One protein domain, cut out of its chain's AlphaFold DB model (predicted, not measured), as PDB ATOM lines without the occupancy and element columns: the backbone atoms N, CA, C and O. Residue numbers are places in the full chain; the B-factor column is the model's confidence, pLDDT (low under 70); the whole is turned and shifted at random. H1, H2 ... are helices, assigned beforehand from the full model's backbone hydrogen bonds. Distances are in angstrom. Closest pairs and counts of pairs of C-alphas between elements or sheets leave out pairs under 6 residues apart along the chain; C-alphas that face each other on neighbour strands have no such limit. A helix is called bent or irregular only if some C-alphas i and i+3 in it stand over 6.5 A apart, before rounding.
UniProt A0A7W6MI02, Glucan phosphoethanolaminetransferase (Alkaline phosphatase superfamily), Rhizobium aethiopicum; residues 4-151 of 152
ATOM      1  N   LYS A   4     232.435 187.922 293.686       63.78
ATOM      2  CA  LYS A   4     231.577 189.015 294.177       63.78
ATOM      3  C   LYS A   4     230.327 189.260 293.316       63.78
ATOM      4  O   LYS A   4     229.255 189.523 293.857       63.78
ATOM      5  N   LYS A   5     230.425 189.158 291.987       66.12
ATOM      6  CA  LYS A   5     229.287 189.316 291.060       66.12
ATOM      7  C   LYS A   5     228.329 188.123 291.144       66.12
ATOM      8  O   LYS A   5     227.119 188.332 291.133       66.12
ATOM      9  N   MET A   6     228.850 186.904 291.306       65.38
ATOM     10  CA  MET A   6     228.040 185.698 291.550       65.38
ATOM     11  C   MET A   6     227.280 185.780 292.881       65.38
ATOM     12  O   MET A   6     226.070 185.546 292.929       65.38
ATOM     13  N   GLN A   7     227.963 186.179 293.957       66.75
ATOM     14  CA  GLN A   7     227.339 186.388 295.265       66.75
ATOM     15  C   GLN A   7     226.255 187.469 295.200       66.75
ATOM     16  O   GLN A   7     225.139 187.248 295.666       66.75
ATOM     17  N   SER A   8     226.536 188.604 294.554       68.88
ATOM     18  CA  SER A   8     225.550 189.672 294.358       68.88
ATOM     19  C   SER A   8     224.329 189.214 293.549       68.88
ATOM     20  O   SER A   8     223.221 189.690 293.805       68.88
ATOM     21  N   TYR A   9     224.511 188.315 292.577       70.06
ATOM     22  CA  TYR A   9     223.424 187.764 291.769       70.06
ATOM     23  C   TYR A   9     222.523 186.827 292.593       70.06
ATOM     24  O   TYR A   9     221.300 186.984 292.583       70.06
ATOM     25  N   ASN A  10     223.104 185.924 293.392       69.75
ATOM     26  CA  ASN A  10     222.333 185.049 294.283       69.75
ATOM     27  C   ASN A  10     221.625 185.820 295.404       69.75
ATOM     28  O   ASN A  10     220.457 185.553 295.686       69.75
ATOM     29  N   GLN A  11     222.269 186.843 295.972       76.31
ATOM     30  CA  GLN A  11     221.658 187.695 296.993       76.31
ATOM     31  C   GLN A  11     220.390 188.401 296.504       76.31
ATOM     32  O   GLN A  11     219.507 188.680 297.311       76.31
ATOM     33  N   ARG A  12     220.257 188.702 295.207       78.12
ATOM     34  CA  ARG A  12     219.061 189.373 294.680       78.12
ATOM     35  C   ARG A  12     217.828 188.473 294.728       78.12
ATOM     36  O   ARG A  12     216.798 188.919 295.224       78.12
ATOM     37  N   ALA A  13     217.930 187.239 294.238       76.81
ATOM     38  CA  ALA A  13     216.812 186.296 294.279       76.81
ATOM     39  C   ALA A  13     216.383 186.025 295.731       76.81
ATOM     40  O   ALA A  13     215.193 186.063 296.041       76.81
ATOM     41  N   SER A  14     217.353 185.875 296.641       82.31
ATOM     42  CA  SER A  14     217.096 185.758 298.080       82.31
ATOM     43  C   SER A  14     216.409 187.001 298.653       82.31
ATOM     44  O   SER A  14     215.426 186.867 299.372       82.31
ATOM     45  N   LYS A  15     216.850 188.218 298.299       86.81
ATOM     46  CA  LYS A  15     216.190 189.471 298.715       86.81
ATOM     47  C   LYS A  15     214.745 189.551 298.225       86.81
ATOM     48  O   LYS A  15     213.879 189.918 299.011       86.81
ATOM     49  N   SER A  16     214.476 189.181 296.971       86.81
ATOM     50  CA  SER A  16     213.113 189.125 296.422       86.81
ATOM     51  C   SER A  16     212.233 188.151 297.213       86.81
ATOM     52  O   SER A  16     211.085 188.465 297.516       86.81
ATOM     53  N   PHE A  17     212.783 186.998 297.608       84.56
ATOM     54  CA  PHE A  17     212.076 186.010 298.422       84.56
ATOM     55  C   PHE A  17     211.796 186.515 299.845       84.56
ATOM     56  O   PHE A  17     210.661 186.448 300.308       84.56
ATOM     57  N   TYR A  18     212.791 187.086 300.532       87.81
ATOM     58  CA  TYR A  18     212.593 187.661 301.868       87.81
ATOM     59  C   TYR A  18     211.604 188.827 301.854       87.81
ATOM     60  O   TYR A  18     210.754 188.918 302.736       87.81
ATOM     61  N   PHE A  19     211.670 189.683 300.833       90.38
ATOM     62  CA  PHE A  19     210.711 190.766 300.649       90.38
ATOM     63  C   PHE A  19     209.291 190.232 300.439       90.38
ATOM     64  O   PHE A  19     208.356 190.744 301.045       90.38
ATOM     65  N   LEU A  20     209.122 189.180 299.632       90.44
ATOM     66  CA  LEU A  20     207.827 188.536 299.417       90.44
ATOM     67  C   LEU A  20     207.233 187.998 300.727       90.44
ATOM     68  O   LEU A  20     206.056 188.226 301.008       90.44
ATOM     69  N   VAL A  21     208.047 187.319 301.539       87.44
ATOM     70  CA  VAL A  21     207.625 186.798 302.849       87.44
ATOM     71  C   VAL A  21     207.255 187.941 303.794       87.44
ATOM     72  O   VAL A  21     206.189 187.900 304.407       87.44
ATOM     73  N   ALA A  22     208.079 188.988 303.872       88.62
ATOM     74  CA  ALA A  22     207.796 190.167 304.687       88.62
ATOM     75  C   ALA A  22     206.489 190.854 304.258       88.62
ATOM     76  O   ALA A  22     205.652 191.171 305.099       88.62
ATOM     77  N   LEU A  23     206.266 191.010 302.950       90.44
ATOM     78  CA  LEU A  23     205.050 191.611 302.412       90.44
ATOM     79  C   LEU A  23     203.810 190.775 302.745       90.44
ATOM     80  O   LEU A  23     202.785 191.334 303.129       90.44
ATOM     81  N   PHE A  24     203.895 189.446 302.649       87.94
ATOM     82  CA  PHE A  24     202.799 188.562 303.046       87.94
ATOM     83  C   PHE A  24     202.452 188.713 304.530       87.94
ATOM     84  O   PHE A  24     201.276 188.827 304.877       87.94
ATOM     85  N   ILE A  25     203.463 188.768 305.402       88.19
ATOM     86  CA  ILE A  25     203.270 188.994 306.840       88.19
ATOM     87  C   ILE A  25     202.591 190.348 307.078       88.19
ATOM     88  O   ILE A  25     201.609 190.402 307.816       88.19
ATOM     89  N   CYS A  26     203.031 191.416 306.404       90.12
ATOM     90  CA  CYS A  26     202.397 192.734 306.498       90.12
ATOM     91  C   CYS A  26     200.930 192.706 306.051       90.12
ATOM     92  O   CYS A  26     200.069 193.225 306.753       90.12
ATOM     93  N   VAL A  27     200.616 192.063 304.921       86.38
ATOM     94  CA  VAL A  27     199.230 191.926 304.437       86.38
ATOM     95  C   VAL A  27     198.374 191.171 305.454       86.38
ATOM     96  O   VAL A  27     197.259 191.592 305.751       86.38
ATOM     97  N   ARG A  28     198.890 190.084 306.038       84.75
ATOM     98  CA  ARG A  28     198.177 189.316 307.070       84.75
ATOM     99  C   ARG A  28     197.962 190.128 308.343       84.75
ATOM    100  O   ARG A  28     196.874 190.054 308.908       84.75
ATOM    101  N   PHE A  29     198.956 190.907 308.759       87.81
ATOM    102  CA  PHE A  29     198.855 191.802 309.906       87.81
ATOM    103  C   PHE A  29     197.802 192.891 309.676       87.81
ATOM    104  O   PHE A  29     196.935 193.075 310.519       87.81
ATOM    105  N   LEU A  30     197.797 193.544 308.510       87.06
ATOM    106  CA  LEU A  30     196.793 194.554 308.159       87.06
ATOM    107  C   LEU A  30     195.377 193.972 308.119       87.06
ATOM    108  O   LEU A  30     194.453 194.560 308.671       87.06
ATOM    109  N   VAL A  31     195.211 192.795 307.511       85.69
ATOM    110  CA  VAL A  31     193.925 192.084 307.478       85.69
ATOM    111  C   VAL A  31     193.417 191.783 308.884       85.69
ATOM    112  O   VAL A  31     192.222 191.893 309.127       85.69
ATOM    113  N   PHE A  32     194.317 191.421 309.800       86.19
ATOM    114  CA  PHE A  32     193.977 191.155 311.192       86.19
ATOM    115  C   PHE A  32     193.638 192.435 311.972       86.19
ATOM    116  O   PHE A  32     192.618 192.475 312.647       86.19
ATOM    117  N   VAL A  33     194.457 193.485 311.857       90.88
ATOM    118  CA  VAL A  33     194.293 194.741 312.611       90.88
ATOM    119  C   VAL A  33     193.054 195.524 312.179       90.88
ATOM    120  O   VAL A  33     192.374 196.100 313.019       90.88
ATOM    121  N   PHE A  34     192.755 195.545 310.880       88.88
ATOM    122  CA  PHE A  34     191.652 196.327 310.313       88.88
ATOM    123  C   PHE A  34     190.396 195.491 310.009       88.88
ATOM    124  O   PHE A  34     189.481 196.000 309.368       88.88
ATOM    125  N   ASP A  35     190.361 194.215 310.417       84.38
ATOM    126  CA  ASP A  35     189.278 193.253 310.132       84.38
ATOM    127  C   ASP A  35     188.837 193.230 308.648       84.38
ATOM    128  O   ASP A  35     187.657 193.193 308.289       84.38
ATOM    129  N   ILE A  36     189.813 193.288 307.734       83.56
ATOM    130  CA  ILE A  36     189.539 193.378 306.293       83.56
ATOM    131  C   ILE A  36     189.186 191.991 305.751       83.56
ATOM    132  O   ILE A  36     190.024 191.090 305.656       83.56
ATOM    133  N   LYS A  37     187.954 191.827 305.269       82.00
ATOM    134  CA  LYS A  37     187.497 190.581 304.638       82.00
ATOM    135  C   LYS A  37     187.935 190.498 303.174       82.00
ATOM    136  O   LYS A  37     187.168 190.776 302.259       82.00
ATOM    137  N   ILE A  38     189.175 190.068 302.945       82.38
ATOM    138  CA  ILE A  38     189.684 189.788 301.593       82.38
ATOM    139  C   ILE A  38     189.256 188.379 301.151       82.38
ATOM    140  O   ILE A  38     189.588 187.377 301.799       82.38
ATOM    141  N   GLN A  39     188.535 188.300 300.030       84.69
ATOM    142  CA  GLN A  39     188.195 187.040 299.357       84.69
ATOM    143  C   GLN A  39     189.435 186.387 298.723       84.69
ATOM    144  O   GLN A  39     190.398 187.074 298.385       84.69
ATOM    145  N   ASN A  40     189.407 185.071 298.488       83.75
ATOM    146  CA  ASN A  40     190.536 184.343 297.878       83.75
ATOM    147  C   ASN A  40     190.953 184.935 296.521       83.75
ATOM    148  O   ASN A  40     192.145 185.052 296.243       83.75
ATOM    149  N   THR A  41     189.990 185.407 295.727       86.06
ATOM    150  CA  THR A  41     190.241 186.099 294.456       86.06
ATOM    151  C   THR A  41     191.072 187.371 294.641       86.06
ATOM    152  O   THR A  41     191.945 187.650 293.828       86.06
ATOM    153  N   GLY A  42     190.878 188.113 295.738       86.75
ATOM    154  CA  GLY A  42     191.688 189.292 296.058       86.75
ATOM    155  C   GLY A  42     193.151 188.941 296.341       86.75
ATOM    156  O   GLY A  42     194.052 189.603 295.829       86.75
ATOM    157  N   TYR A  43     193.399 187.852 297.081       88.44
ATOM    158  CA  TYR A  43     194.757 187.334 297.298       88.44
ATOM    159  C   TYR A  43     195.410 186.875 295.991       88.44
ATOM    160  O   TYR A  43     196.592 187.140 295.783       88.44
ATOM    161  N   LEU A  44     194.643 186.234 295.103       88.62
ATOM    162  CA  LEU A  44     195.127 185.797 293.796       88.62
ATOM    163  C   LEU A  44     195.509 186.985 292.903       88.62
ATOM    164  O   LEU A  44     196.598 186.991 292.339       88.62
ATOM    165  N   VAL A  45     194.651 188.005 292.796       91.25
ATOM    166  CA  VAL A  45     194.926 189.210 291.992       91.25
ATOM    167  C   VAL A  45     196.173 189.929 292.503       91.25
ATOM    168  O   VAL A  45     197.041 190.297 291.711       91.25
ATOM    169  N   PHE A  46     196.308 190.075 293.822       89.31
ATOM    170  CA  PHE A  46     197.498 190.679 294.413       89.31
ATOM    171  C   PHE A  46     198.755 189.833 294.166       89.31
ATOM    172  O   PHE A  46     199.804 190.371 293.809       89.31
ATOM    173  N   GLY A  47     198.643 188.507 294.283       90.81
ATOM    174  CA  GLY A  47     199.708 187.565 293.941       90.81
ATOM    175  C   GLY A  47     200.137 187.669 292.475       90.81
ATOM    176  O   GLY A  47     201.330 187.731 292.194       90.81
ATOM    177  N   ILE A  48     199.193 187.770 291.533       92.31
ATOM    178  CA  ILE A  48     199.479 187.969 290.101       92.31
ATOM    179  C   ILE A  48     200.224 189.287 289.880       92.31
ATOM    180  O   ILE A  48     201.269 189.301 289.231       92.31
ATOM    181  N   PHE A  49     199.722 190.391 290.435       93.06
ATOM    182  CA  PHE A  49     200.356 191.702 290.303       93.06
ATOM    183  C   PHE A  49     201.800 191.686 290.819       93.06
ATOM    184  O   PHE A  49     202.729 192.127 290.138       93.06
ATOM    185  N   LEU A  50     202.008 191.100 291.998       92.69
ATOM    186  CA  LEU A  50     203.329 190.968 292.590       92.69
ATOM    187  C   LEU A  50     204.238 190.045 291.771       92.69
ATOM    188  O   LEU A  50     205.422 190.338 291.626       92.69
ATOM    189  N   ALA A  51     203.699 188.971 291.192       92.75
ATOM    190  CA  ALA A  51     204.439 188.078 290.308       92.75
ATOM    191  C   ALA A  51     204.974 188.817 289.078       92.75
ATOM    192  O   ALA A  51     206.140 188.646 288.731       92.75
ATOM    193  N   VAL A  52     204.176 189.694 288.465       92.81
ATOM    194  CA  VAL A  52     204.617 190.516 287.327       92.81
ATOM    195  C   VAL A  52     205.785 191.421 287.728       92.81
ATOM    196  O   VAL A  52     206.824 191.417 287.064       92.81
ATOM    197  N   ILE A  53     205.667 192.144 288.846       91.94
ATOM    198  CA  ILE A  53     206.741 193.017 289.350       91.94
ATOM    199  C   ILE A  53     208.006 192.209 289.654       91.94
ATOM    200  O   ILE A  53     209.105 192.581 289.234       91.94
ATOM    201  N   MET A  54     207.858 191.087 290.361       91.56
ATOM    202  CA  MET A  54     208.973 190.218 290.736       91.56
ATOM    203  C   MET A  54     209.657 189.622 289.515       91.56
ATOM    204  O   MET A  54     210.888 189.572 289.483       91.56
ATOM    205  N   PHE A  55     208.893 189.223 288.499       91.12
ATOM    206  CA  PHE A  55     209.450 188.737 287.249       91.12
ATOM    207  C   PHE A  55     210.335 189.808 286.611       91.12
ATOM    208  O   PHE A  55     211.520 189.564 286.404       91.12
ATOM    209  N   PHE A  56     209.822 191.020 286.380       89.88
ATOM    210  CA  PHE A  56     210.603 192.087 285.744       89.88
ATOM    211  C   PHE A  56     211.821 192.522 286.563       89.88
ATOM    212  O   PHE A  56     212.881 192.798 285.997       89.88
ATOM    213  N   TYR A  57     211.710 192.548 287.891       89.12
ATOM    214  CA  TYR A  57     212.829 192.891 288.767       89.12
ATOM    215  C   TYR A  57     213.966 191.853 288.712       89.12
ATOM    216  O   TYR A  57     215.152 192.215 288.740       89.12
ATOM    217  N   ASN A  58     213.615 190.565 288.612       87.69
ATOM    218  CA  ASN A  58     214.572 189.458 288.570       87.69
ATOM    219  C   ASN A  58     214.998 189.071 287.142       87.69
ATOM    220  O   ASN A  58     216.033 188.432 286.987       87.69
ATOM    221  N   PHE A  59     214.277 189.490 286.099       88.00
ATOM    222  CA  PHE A  59     214.578 189.136 284.712       88.00
ATOM    223  C   PHE A  59     215.863 189.813 284.212       88.00
ATOM    224  O   PHE A  59     215.902 191.011 283.901       88.00
ATOM    225  N   ARG A  60     216.948 189.036 284.120       84.56
ATOM    226  CA  ARG A  60     218.270 189.501 283.685       84.56
ATOM    227  C   ARG A  60     218.914 188.458 282.773       84.56
ATOM    228  O   ARG A  60     219.942 187.884 283.125       84.56
ATOM    229  N   PRO A  61     218.409 188.295 281.537       80.88
ATOM    230  CA  PRO A  61     218.730 187.145 280.694       80.88
ATOM    231  C   PRO A  61     220.229 186.957 280.425       80.88
ATOM    232  O   PRO A  61     220.671 185.829 280.264       80.88
ATOM    233  N   LYS A  62     221.023 188.037 280.381       83.12
ATOM    234  CA  LYS A  62     222.486 187.953 280.221       83.12
ATOM    235  C   LYS A  62     223.193 187.460 281.489       83.12
ATOM    236  O   LYS A  62     224.104 186.649 281.393       83.12
ATOM    237  N   ALA A  63     222.780 187.944 282.662       81.31
ATOM    238  CA  ALA A  63     223.361 187.533 283.939       81.31
ATOM    239  C   ALA A  63     222.939 186.104 284.306       81.31
ATOM    240  O   ALA A  63     223.776 185.329 284.752       81.31
ATOM    241  N   ASP A  64     221.677 185.747 284.047       82.44
ATOM    242  CA  ASP A  64     221.144 184.397 284.260       82.44
ATOM    243  C   ASP A  64     221.913 183.361 283.420       82.44
ATOM    244  O   ASP A  64     222.266 182.290 283.908       82.44
ATOM    245  N   LEU A  65     222.228 183.711 282.165       83.50
ATOM    246  CA  LEU A  65     223.012 182.874 281.258       83.50
ATOM    247  C   LEU A  65     224.460 182.705 281.733       83.50
ATOM    248  O   LEU A  65     224.953 181.585 281.802       83.50
ATOM    249  N   LEU A  66     225.133 183.812 282.065       82.62
ATOM    250  CA  LEU A  66     226.516 183.795 282.551       82.62
ATOM    251  C   LEU A  66     226.645 182.996 283.846       82.62
ATOM    252  O   LEU A  66     227.581 182.219 283.985       82.62
ATOM    253  N   PHE A  67     225.683 183.147 284.756       81.25
ATOM    254  CA  PHE A  67     225.639 182.391 286.000       81.25
ATOM    255  C   PHE A  67     225.569 180.883 285.748       81.25
ATOM    256  O   PHE A  67     226.324 180.134 286.357       81.25
ATOM    257  N   LEU A  68     224.693 180.434 284.844       80.56
ATOM    258  CA  LEU A  68     224.571 179.014 284.511       80.56
ATOM    259  C   LEU A  68     225.812 178.477 283.791       80.56
ATOM    260  O   LEU A  68     226.237 177.366 284.081       80.56
ATOM    261  N   LEU A  69     226.403 179.258 282.886       81.19
ATOM    262  CA  LEU A  69     227.630 178.871 282.186       81.19
ATOM    263  C   LEU A  69     228.810 178.720 283.149       81.19
ATOM    264  O   LEU A  69     229.548 177.748 283.063       81.19
ATOM    265  N   GLU A  70     228.968 179.656 284.081       80.69
ATOM    266  CA  GLU A  70     230.042 179.628 285.072       80.69
ATOM    267  C   GLU A  70     229.820 178.558 286.141       80.69
ATOM    268  O   GLU A  70     230.758 177.874 286.519       80.69
ATOM    269  N   TYR A  71     228.578 178.327 286.571       75.94
ATOM    270  CA  TYR A  71     228.254 177.201 287.453       75.94
ATOM    271  C   TYR A  71     228.578 175.837 286.816       75.94
ATOM    272  O   TYR A  71     228.760 174.842 287.515       75.94
ATOM    273  N   ASN A  72     228.651 175.799 285.486       75.19
ATOM    274  CA  ASN A  72     228.904 174.598 284.709       75.19
ATOM    275  C   ASN A  72     230.314 174.530 284.113       75.19
ATOM    276  O   ASN A  72     230.578 173.588 283.371       75.19
ATOM    277  N   SER A  73     231.214 175.476 284.419       72.44
ATOM    278  CA  SER A  73     232.562 175.502 283.828       72.44
ATOM    279  C   SER A  73     233.383 174.258 284.158       72.44
ATOM    280  O   SER A  73     234.188 173.825 283.340       72.44
ATOM    281  N   ASP A  74     233.134 173.668 285.327       68.56
ATOM    282  CA  ASP A  74     233.933 172.568 285.872       68.56
ATOM    283  C   ASP A  74     233.215 171.211 285.745       68.56
ATOM    284  O   ASP A  74     233.644 170.207 286.317       68.56
ATOM    285  N   ARG A  75     232.085 171.156 285.022       71.31
ATOM    286  CA  ARG A  75     231.316 169.919 284.846       71.31
ATOM    287  C   ARG A  75     231.899 169.051 283.738       71.31
ATOM    288  O   ARG A  75     232.045 169.486 282.603       71.31
ATOM    289  N   THR A  76     232.115 167.784 284.071       65.81
ATOM    290  CA  THR A  76     232.486 166.715 283.132       65.81
ATOM    291  C   THR A  76     231.277 166.016 282.498       65.81
ATOM    292  O   THR A  76     231.451 165.215 281.585       65.81
ATOM    293  N   ASP A  77     230.063 166.286 282.992       70.81
ATOM    294  CA  ASP A  77     228.815 165.724 282.462       70.81
ATOM    295  C   ASP A  77     228.451 166.326 281.095       70.81
ATOM    296  O   ASP A  77     228.750 167.489 280.822       70.81
ATOM    297  N   ASP A  78     227.692 165.574 280.288       83.56
ATOM    298  CA  ASP A  78     227.045 166.108 279.087       83.56
ATOM    299  C   ASP A  78     226.130 167.294 279.454       83.56
ATOM    300  O   ASP A  78     225.079 167.152 280.098       83.56
ATOM    301  N   LEU A  79     226.560 168.487 279.034       83.44
ATOM    302  CA  LEU A  79     225.880 169.752 279.287       83.44
ATOM    303  C   LEU A  79     224.445 169.738 278.750       83.44
ATOM    304  O   LEU A  79     223.553 170.286 279.405       83.44
ATOM    305  N   PHE A  80     224.190 169.083 277.612       84.56
ATOM    306  CA  PHE A  80     222.848 168.977 277.042       84.56
ATOM    307  C   PHE A  80     221.908 168.234 277.996       84.56
ATOM    308  O   PHE A  80     220.861 168.763 278.384       84.56
ATOM    309  N   VAL A  81     222.310 167.040 278.443       85.69
ATOM    310  CA  VAL A  81     221.522 166.206 279.365       85.69
ATOM    311  C   VAL A  81     221.269 166.932 280.683       85.69
ATOM    312  O   VAL A  81     220.180 166.830 281.257       85.69
ATOM    313  N   TRP A  82     222.244 167.700 281.169       85.50
ATOM    314  CA  TRP A  82     222.086 168.468 282.395       85.50
ATOM    315  C   TRP A  82     221.048 169.589 282.273       85.50
ATOM    316  O   TRP A  82     220.105 169.645 283.073       85.50
ATOM    317  N   TYR A  83     221.172 170.454 281.259       87.38
ATOM    318  CA  TYR A  83     220.200 171.528 281.030       87.38
ATOM    319  C   TYR A  83     218.801 170.965 280.763       87.38
ATOM    320  O   TYR A  83     217.812 171.559 281.203       87.38
ATOM    321  N   PHE A  84     218.710 169.808 280.099       88.69
ATOM    322  CA  PHE A  84     217.454 169.106 279.860       88.69
ATOM    323  C   PHE A  84     216.795 168.685 281.179       88.69
ATOM    324  O   PHE A  84     215.657 169.074 281.443       88.69
ATOM    325  N   LYS A  85     217.522 167.981 282.058       89.44
ATOM    326  CA  LYS A  85     217.015 167.534 283.368       89.44
ATOM    327  C   LYS A  85     216.517 168.694 284.227       89.44
ATOM    328  O   LYS A  85     215.429 168.610 284.792       89.44
ATOM    329  N   ILE A  86     217.283 169.784 284.302       87.62
ATOM    330  CA  ILE A  86     216.887 170.967 285.081       87.62
ATOM    331  C   ILE A  86     215.641 171.619 284.505       87.62
ATOM    332  O   ILE A  86     214.731 171.965 285.254       87.62
ATOM    333  N   THR A  87     215.581 171.769 283.185       89.88
ATOM    334  CA  THR A  87     214.439 172.402 282.527       89.88
ATOM    335  C   THR A  87     213.177 171.557 282.702       89.88
ATOM    336  O   THR A  87     212.153 172.084 283.125       89.88
ATOM    337  N   CYS A  88     213.247 170.243 282.473       91.75
ATOM    338  CA  CYS A  88     212.125 169.327 282.692       91.75
ATOM    339  C   CYS A  88     211.670 169.305 284.156       91.75
ATOM    340  O   CYS A  88     210.473 169.407 284.424       91.75
ATOM    341  N   GLY A  89     212.610 169.226 285.102       90.81
ATOM    342  CA  GLY A  89     212.305 169.276 286.532       90.81
ATOM    343  C   GLY A  89     211.626 170.586 286.936       90.81
ATOM    344  O   GLY A  89     210.637 170.566 287.667       90.81
ATOM    345  N   ALA A  90     212.097 171.719 286.406       91.25
ATOM    346  CA  ALA A  90     211.472 173.016 286.635       91.25
ATOM    347  C   ALA A  90     210.055 173.076 286.043       91.25
ATOM    348  O   ALA A  90     209.125 173.469 286.738       91.25
ATOM    349  N   VAL A  91     209.852 172.637 284.797       91.62
ATOM    350  CA  VAL A  91     208.521 172.624 284.164       91.62
ATOM    351  C   VAL A  91     207.536 171.761 284.956       91.62
ATOM    352  O   VAL A  91     206.416 172.203 285.222       91.62
ATOM    353  N   LEU A  92     207.953 170.570 285.395       93.19
ATOM    354  CA  LEU A  92     207.128 169.696 286.228       93.19
ATOM    355  C   LEU A  92     206.765 170.370 287.558       93.19
ATOM    356  O   LEU A  92     205.591 170.412 287.925       93.19
ATOM    357  N   PHE A  93     207.749 170.948 288.252       92.62
ATOM    358  CA  PHE A  93     207.530 171.653 289.516       92.62
ATOM    359  C   PHE A  93     206.519 172.798 289.363       92.62
ATOM    360  O   PHE A  93     205.583 172.917 290.151       92.62
ATOM    361  N   TYR A  94     206.660 173.612 288.316       92.69
ATOM    362  CA  TYR A  94     205.773 174.750 288.055       92.69
ATOM    363  C   TYR A  94     204.350 174.284 287.769       92.69
ATOM    364  O   TYR A  94     203.394 174.859 288.285       92.69
ATOM    365  N   THR A  95     204.223 173.213 286.989       93.06
ATOM    366  CA  THR A  95     202.942 172.591 286.657       93.06
ATOM    367  C   THR A  95     202.230 172.149 287.932       93.06
ATOM    368  O   THR A  95     201.112 172.587 288.193       93.06
ATOM    369  N   VAL A  96     202.902 171.371 288.786       94.44
ATOM    370  CA  VAL A  96     202.342 170.900 290.064       94.44
ATOM    371  C   VAL A  96     201.912 172.068 290.953       94.44
ATOM    372  O   VAL A  96     200.816 172.044 291.509       94.44
ATOM    373  N   MET A  97     202.728 173.117 291.052       93.31
ATOM    374  CA  MET A  97     202.419 174.281 291.885       93.31
ATOM    375  C   MET A  97     201.217 175.084 291.363       93.31
ATOM    376  O   MET A  97     200.355 175.483 292.152       93.31
ATOM    377  N   ILE A  98     201.117 175.298 290.047       91.88
ATOM    378  CA  ILE A  98     199.995 176.021 289.428       91.88
ATOM    379  C   ILE A  98     198.705 175.209 289.560       91.88
ATOM    380  O   ILE A  98     197.718 175.720 290.091       91.88
ATOM    381  N   PHE A  99     198.713 173.939 289.147       94.38
ATOM    382  CA  PHE A  99     197.534 173.076 289.234       94.38
ATOM    383  C   PHE A  99     197.105 172.837 290.682       94.38
ATOM    384  O   PHE A  99     195.915 172.911 290.976       94.38
ATOM    385  N   GLY A 100     198.054 172.643 291.600       91.75
ATOM    386  CA  GLY A 100     197.772 172.538 293.030       91.75
ATOM    387  C   GLY A 100     197.109 173.801 293.581       91.75
ATOM    388  O   GLY A 100     196.139 173.711 294.329       91.75
ATOM    389  N   THR A 101     197.557 174.987 293.159       91.12
ATOM    390  CA  THR A 101     196.929 176.258 293.558       91.12
ATOM    391  C   THR A 101     195.510 176.382 293.009       91.12
ATOM    392  O   THR A 101     194.603 176.743 293.758       91.12
ATOM    393  N   ILE A 102     195.286 176.052 291.733       91.25
ATOM    394  CA  ILE A 102     193.951 176.070 291.113       91.25
ATOM    395  C   ILE A 102     193.014 175.100 291.839       91.25
ATOM    396  O   ILE A 102     191.916 175.488 292.238       91.25
ATOM    397  N   PHE A 103     193.472 173.869 292.071       92.50
ATOM    398  CA  PHE A 103     192.718 172.842 292.781       92.50
ATOM    399  C   PHE A 103     192.339 173.289 294.196       92.50
ATOM    400  O   PHE A 103     191.173 173.206 294.567       92.50
ATOM    401  N   LEU A 104     193.291 173.822 294.969       91.50
ATOM    402  CA  LEU A 104     193.036 174.311 296.327       91.50
ATOM    403  C   LEU A 104     192.042 175.476 296.346       91.50
ATOM    404  O   LEU A 104     191.187 175.526 297.228       91.50
ATOM    405  N   ASN A 105     192.117 176.389 295.374       88.94
ATOM    406  CA  ASN A 105     191.142 177.471 295.255       88.94
ATOM    407  C   ASN A 105     189.744 176.936 294.960       88.94
ATOM    408  O   ASN A 105     188.799 177.324 295.645       88.94
ATOM    409  N   PHE A 106     189.614 176.024 293.999       90.69
ATOM    410  CA  PHE A 106     188.332 175.418 293.661       90.69
ATOM    411  C   PHE A 106     187.746 174.633 294.843       90.69
ATOM    412  O   PHE A 106     186.615 174.878 295.254       90.69
ATOM    413  N   ALA A 107     188.548 173.763 295.460       89.50
ATOM    414  CA  ALA A 107     188.142 172.972 296.617       89.50
ATOM    415  C   ALA A 107     187.732 173.854 297.808       89.50
ATOM    416  O   ALA A 107     186.776 173.539 298.512       89.50
ATOM    417  N   SER A 108     188.413 174.989 298.019       88.38
ATOM    418  CA  SER A 108     188.066 175.932 299.091       88.38
ATOM    419  C   SER A 108     186.703 176.605 298.908       88.38
ATOM    420  O   SER A 108     186.139 177.081 299.891       88.38
ATOM    421  N   GLN A 109     186.180 176.650 297.677       85.69
ATOM    422  CA  GLN A 109     184.866 177.215 297.367       85.69
ATOM    423  C   GLN A 109     183.754 176.170 297.470       85.69
ATOM    424  O   GLN A 109     182.662 176.494 297.925       85.69
ATOM    425  N   THR A 110     184.021 174.927 297.062       86.81
ATOM    426  CA  THR A 110     183.012 173.859 297.017       86.81
ATOM    427  C   THR A 110     182.838 173.136 298.350       86.81
ATOM    428  O   THR A 110     181.713 172.801 298.710       86.81
ATOM    429  N   SER A 111     183.921 172.943 299.106       83.25
ATOM    430  CA  SER A 111     183.916 172.251 300.402       83.25
ATOM    431  C   SER A 111     184.744 173.032 301.431       83.25
ATOM    432  O   SER A 111     185.868 172.639 301.763       83.25
ATOM    433  N   PRO A 112     184.231 174.171 301.932       81.44
ATOM    434  CA  PRO A 112     185.010 175.079 302.760       81.44
ATOM    435  C   PRO A 112     185.285 174.482 304.146       81.44
ATOM    436  O   PRO A 112     184.392 174.347 304.978       81.44
ATOM    437  N   SER A 113     186.557 174.194 304.426       89.19
ATOM    438  CA  SER A 113     187.068 174.018 305.788       89.19
ATOM    439  C   SER A 113     187.997 175.178 306.144       89.19
ATOM    440  O   SER A 113     188.683 175.721 305.274       89.19
ATOM    441  N   ALA A 114     188.044 175.572 307.421       85.50
ATOM    442  CA  ALA A 114     188.864 176.703 307.868       85.50
ATOM    443  C   ALA A 114     190.342 176.552 307.457       85.50
ATOM    444  O   ALA A 114     190.960 177.502 306.970       85.50
ATOM    445  N   ASN A 115     190.875 175.331 307.566       88.25
ATOM    446  CA  ASN A 115     192.240 175.001 307.158       88.25
ATOM    447  C   ASN A 115     192.430 175.124 305.641       88.25
ATOM    448  O   ASN A 115     193.405 175.726 305.193       88.25
ATOM    449  N   LEU A 116     191.490 174.612 304.842       88.12
ATOM    450  CA  LEU A 116     191.573 174.671 303.382       88.12
ATOM    451  C   LEU A 116     191.496 176.113 302.864       88.12
ATOM    452  O   LEU A 116     192.255 176.492 301.974       88.12
ATOM    453  N   VAL A 117     190.636 176.942 303.459       88.06
ATOM    454  CA  VAL A 117     190.530 178.369 303.127       88.06
ATOM    455  C   VAL A 117     191.819 179.109 303.490       88.06
ATOM    456  O   VAL A 117     192.296 179.927 302.704       88.06
ATOM    457  N   ALA A 118     192.416 178.818 304.650       87.19
ATOM    458  CA  ALA A 118     193.687 179.419 305.049       87.19
ATOM    459  C   ALA A 118     194.822 179.043 304.085       87.19
ATOM    460  O   ALA A 118     195.534 179.926 303.604       87.19
ATOM    461  N   VAL A 119     194.949 177.756 303.744       88.69
ATOM    462  CA  VAL A 119     195.950 177.262 302.788       88.69
ATOM    463  C   VAL A 119     195.734 177.875 301.406       88.69
ATOM    464  O   VAL A 119     196.691 178.360 300.811       88.69
ATOM    465  N   SER A 120     194.493 177.938 300.917       89.94
ATOM    466  CA  SER A 120     194.178 178.549 299.621       89.94
ATOM    467  C   SER A 120     194.568 180.029 299.560       89.94
ATOM    468  O   SER A 120     195.123 180.464 298.556       89.94
ATOM    469  N   LYS A 121     194.359 180.811 300.628       89.94
ATOM    470  CA  LYS A 121     194.808 182.218 300.678       89.94
ATOM    471  C   LYS A 121     196.326 182.343 300.591       89.94
ATOM    472  O   LYS A 121     196.831 183.211 299.882       89.94
ATOM    473  N   VAL A 122     197.046 181.473 301.303       89.69
ATOM    474  CA  VAL A 122     198.515 181.430 301.287       89.69
ATOM    475  C   VAL A 122     199.015 181.087 299.885       89.69
ATOM    476  O   VAL A 122     199.853 181.808 299.341       89.69
ATOM    477  N   THR A 123     198.489 180.022 299.274       90.88
ATOM    478  CA  THR A 123     198.950 179.570 297.957       90.88
ATOM    479  C   THR A 123     198.598 180.564 296.853       90.88
ATOM    480  O   THR A 123     199.465 180.881 296.040       90.88
ATOM    481  N   SER A 124     197.398 181.152 296.875       89.62
ATOM    482  CA  SER A 124     196.982 182.196 295.925       89.62
ATOM    483  C   SER A 124     197.874 183.431 295.950       89.62
ATOM    484  O   SER A 124     198.119 184.029 294.906       89.62
ATOM    485  N   PHE A 125     198.374 183.809 297.126       90.88
ATOM    486  CA  PHE A 125     199.248 184.968 297.259       90.88
ATOM    487  C   PHE A 125     200.699 184.654 296.883       90.88
ATOM    488  O   PHE A 125     201.340 185.449 296.204       90.88
ATOM    489  N   LEU A 126     201.244 183.526 297.353       90.56
ATOM    490  CA  LEU A 126     202.689 183.270 297.322       90.56
ATOM    491  C   LEU A 126     203.167 182.492 296.099       90.56
ATOM    492  O   LEU A 126     204.281 182.738 295.641       90.56
ATOM    493  N   VAL A 127     202.376 181.553 295.572       92.31
ATOM    494  CA  VAL A 127     202.878 180.604 294.564       92.31
ATOM    495  C   VAL A 127     203.331 181.330 293.302       92.31
ATOM    496  O   VAL A 127     204.470 181.155 292.876       92.31
ATOM    497  N   LEU A 128     202.491 182.199 292.740       91.31
ATOM    498  CA  LEU A 128     202.823 182.917 291.507       91.31
ATOM    499  C   LEU A 128     204.057 183.829 291.659       91.31
ATOM    500  O   LEU A 128     204.955 183.726 290.822       91.31
ATOM    501  N   PRO A 129     204.188 184.658 292.716       91.25
ATOM    502  CA  PRO A 129     205.412 185.423 292.948       91.25
ATOM    503  C   PRO A 129     206.672 184.574 293.136       91.25
ATOM    504  O   PRO A 129     207.718 184.926 292.594       91.25
ATOM    505  N   VAL A 130     206.599 183.449 293.858       90.75
ATOM    506  CA  VAL A 130     207.756 182.549 294.038       90.75
ATOM    507  C   VAL A 130     208.204 181.963 292.699       90.75
ATOM    508  O   VAL A 130     209.400 181.959 292.385       90.75
ATOM    509  N   LEU A 131     207.251 181.506 291.883       92.38
ATOM    510  CA  LEU A 131     207.543 181.021 290.538       92.38
ATOM    511  C   LEU A 131     208.148 182.143 289.684       92.38
ATOM    512  O   LEU A 131     209.179 181.937 289.053       92.38
ATOM    513  N   ALA A 132     207.605 183.359 289.743       91.31
ATOM    514  CA  ALA A 132     208.115 184.510 288.996       91.31
ATOM    515  C   ALA A 132     209.554 184.916 289.360       91.31
ATOM    516  O   ALA A 132     210.300 185.354 288.484       91.31
ATOM    517  N   ILE A 133     209.978 184.746 290.619       90.19
ATOM    518  CA  ILE A 133     211.367 184.997 291.045       90.19
ATOM    519  C   ILE A 133     212.335 184.005 290.383       90.19
ATOM    520  O   ILE A 133     213.458 184.371 290.037       90.19
ATOM    521  N   THR A 134     211.916 182.749 290.207       88.12
ATOM    522  CA  THR A 134     212.788 181.672 289.711       88.12
ATOM    523  C   THR A 134     212.681 181.450 288.197       88.12
ATOM    524  O   THR A 134     213.624 180.941 287.588       88.12
ATOM    525  N   PHE A 135     211.600 181.911 287.564       89.75
ATOM    526  CA  PHE A 135     211.310 181.687 286.145       89.75
ATOM    527  C   PHE A 135     212.374 182.225 285.172       89.75
ATOM    528  O   PHE A 135     212.683 181.527 284.203       89.75
ATOM    529  N   PRO A 136     213.021 183.389 285.406       89.50
ATOM    530  CA  PRO A 136     214.109 183.861 284.545       89.50
ATOM    531  C   PRO A 136     215.251 182.849 284.367       89.50
ATOM    532  O   PRO A 136     215.800 182.718 283.271       89.50
ATOM    533  N   ARG A 137     215.562 182.063 285.408       84.62
ATOM    534  CA  ARG A 137     216.602 181.022 285.353       84.62
ATOM    535  C   ARG A 137     216.186 179.835 284.486       84.62
ATOM    536  O   ARG A 137     217.026 179.286 283.782       84.62
ATOM    537  N   VAL A 138     214.898 179.495 284.478       89.12
ATOM    538  CA  VAL A 138     214.332 178.468 283.586       89.12
ATOM    539  C   VAL A 138     214.398 178.931 282.127       89.12
ATOM    540  O   VAL A 138     214.780 178.177 281.238       89.12
ATOM    541  N   ILE A 139     214.115 180.209 281.857       89.12
ATOM    542  CA  ILE A 139     214.271 180.777 280.507       89.12
ATOM    543  C   ILE A 139     215.735 180.694 280.048       89.12
ATOM    544  O   ILE A 139     216.010 180.376 278.887       89.12
ATOM    545  N   ALA A 140     216.685 180.979 280.942       88.06
ATOM    546  CA  ALA A 140     218.107 180.876 280.639       88.06
ATOM    547  C   ALA A 140     218.542 179.424 280.373       88.06
ATOM    548  O   ALA A 140     219.258 179.191 279.397       88.06
ATOM    549  N   SER A 141     218.060 178.445 281.150       88.00
ATOM    550  CA  SER A 141     218.351 177.026 280.903       88.00
ATOM    551  C   SER A 141     217.791 176.551 279.561       88.00
ATOM    552  O   SER A 141     218.510 175.892 278.816       88.00
ATOM    553  N   CYS A 142     216.578 176.968 279.177       89.00
ATOM    554  CA  CYS A 142     216.014 176.682 277.850       89.00
ATOM    555  C   CYS A 142     216.878 177.246 276.710       89.00
ATOM    556  O   CYS A 142     217.052 176.601 275.674       89.00
ATOM    557  N   LYS A 143     217.424 178.459 276.874       88.44
ATOM    558  CA  LYS A 143     218.316 179.064 275.872       88.44
ATOM    559  C   LYS A 143     219.616 178.280 275.720       88.44
ATOM    560  O   LYS A 143     220.059 178.097 274.588       88.44
ATOM    561  N   LEU A 144     220.200 177.819 276.825       87.81
ATOM    562  CA  LEU A 144     221.416 177.001 276.815       87.81
ATOM    563  C   LEU A 144     221.153 175.619 276.223       87.81
ATOM    564  O   LEU A 144     221.891 175.193 275.345       87.81
ATOM    565  N   LEU A 145     220.041 174.985 276.592       88.62
ATOM    566  CA  LEU A 145     219.605 173.720 276.008       88.62
ATOM    567  C   LEU A 145     219.473 173.817 274.482       88.62
ATOM    568  O   LEU A 145     219.982 172.967 273.758       88.62
ATOM    569  N   ARG A 146     218.842 174.887 273.977       88.69
ATOM    570  CA  ARG A 146     218.743 175.144 272.532       88.69
ATOM    571  C   ARG A 146     220.114 175.354 271.885       88.69
ATOM    572  O   ARG A 146     220.298 174.961 270.738       88.69
ATOM    573  N   ALA A 147     221.032 176.034 272.570       87.25
ATOM    574  CA  ALA A 147     222.377 176.272 272.057       87.25
ATOM    575  C   ALA A 147     223.178 174.968 271.950       87.25
ATOM    576  O   ALA A 147     223.811 174.763 270.921       87.25
ATOM    577  N   GLU A 148     223.099 174.083 272.946       85.12
ATOM    578  CA  GLU A 148     223.743 172.763 272.897       85.12
ATOM    579  C   GLU A 148     223.090 171.845 271.858       85.12
ATOM    580  O   GLU A 148     223.797 171.220 271.079       85.12
ATOM    581  N   TYR A 149     221.758 171.845 271.745       85.81
ATOM    582  CA  TYR A 149     221.053 171.058 270.724       85.81
ATOM    583  C   TYR A 149     221.493 171.391 269.293       85.81
ATOM    584  O   TYR A 149     221.534 170.517 268.444       85.81
ATOM    585  N   LYS A 150     221.824 172.657 269.010       87.56
ATOM    586  CA  LYS A 150     222.297 173.089 267.685       87.56
ATOM    587  C   LYS A 150     223.721 172.638 267.344       87.56
ATOM    588  O   LYS A 150     224.133 172.834 266.204       87.56
ATOM    589  N   LYS A 151     224.493 172.180 268.329       83.38
ATOM    590  CA  LYS A 151     225.868 171.698 268.134       83.38
ATOM    591  C   LYS A 151     225.922 170.191 267.869       83.38
ATOM    592  O   LYS A 151     226.959 169.728 267.406       83.38
TER     593      LYS A 151
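This is residues 4 to 151 of the 152 residues of the protein "Glucan phosphoethanolaminetransferase (Alkaline phosphatase superfamily)" of Rhizobium aethiopicum (UniProt A0A7W6MI02). Long helices make an elongated slab with the bent helix H5 along its middle: its first arm H5a lies between H1 and H4 and packs closely on H2. The second arm H5b turns off toward one end, packing on H4 and the short H3. H1, H2 and H5a form a bundle, helices side by side. The printed part has 148 residues with five named helices, H1 to H5 in order, and no named strand: all helix. It is loose, with a radius of gyration of the C-alphas of 18.3 A, spanning 57 by 33 by 20 A.

H1, residues 4 to 33, and H2, residues 40 to 58, form a hairpin, touching at Ala 13 and Asn 58, their closest C-alphas, 6.9 A apart. H5, residues 114 to 149, was assigned as one helix by its hydrogen bonds but is bent, with C-alphas 133 and 136 7.1 A apart; arms H5a, residues 114 to 133, and H5b, residues 136 to 149, stand at a steep tilt of 52 degrees. H5a is irregular, with C-alphas 125 and 128 7.1 A apart. H2 and H5a touch, running the same way at a shallow tilt of 19 degrees; their closest C-alphas, of Ala 51 and Pro 129, are 3.9 A apart. H3, residues 61 to 71, touches H5b, closest at the C-alphas of Leu 65 and Ala 140, 5.3 A. H4, residues 79 to 110, touches H5a with residues 94 to 108 alone, closest at C-alphas 108 and 117, 5.3 A. H1 and H4 are apart. Every O i to N i+4 pair is within hydrogen-bond range in H2, H3, H4 and H5b; H1 has 25 of 26 and H5a 14 of 16.

H1 begins at C-alpha 4 (231.577, 189.015, 294.177) and is 42.0 A long; H4 is 46.6 A. H5b ends at C-alpha 149 (221.053, 171.058, 270.724).

The C-alphas farthest apart, of Asp 35 and Lys 151, are 59.7 A apart. The printed part has no cut and no long link. Residues 4 to 8, 10, 74 and 76 have pLDDT under 70.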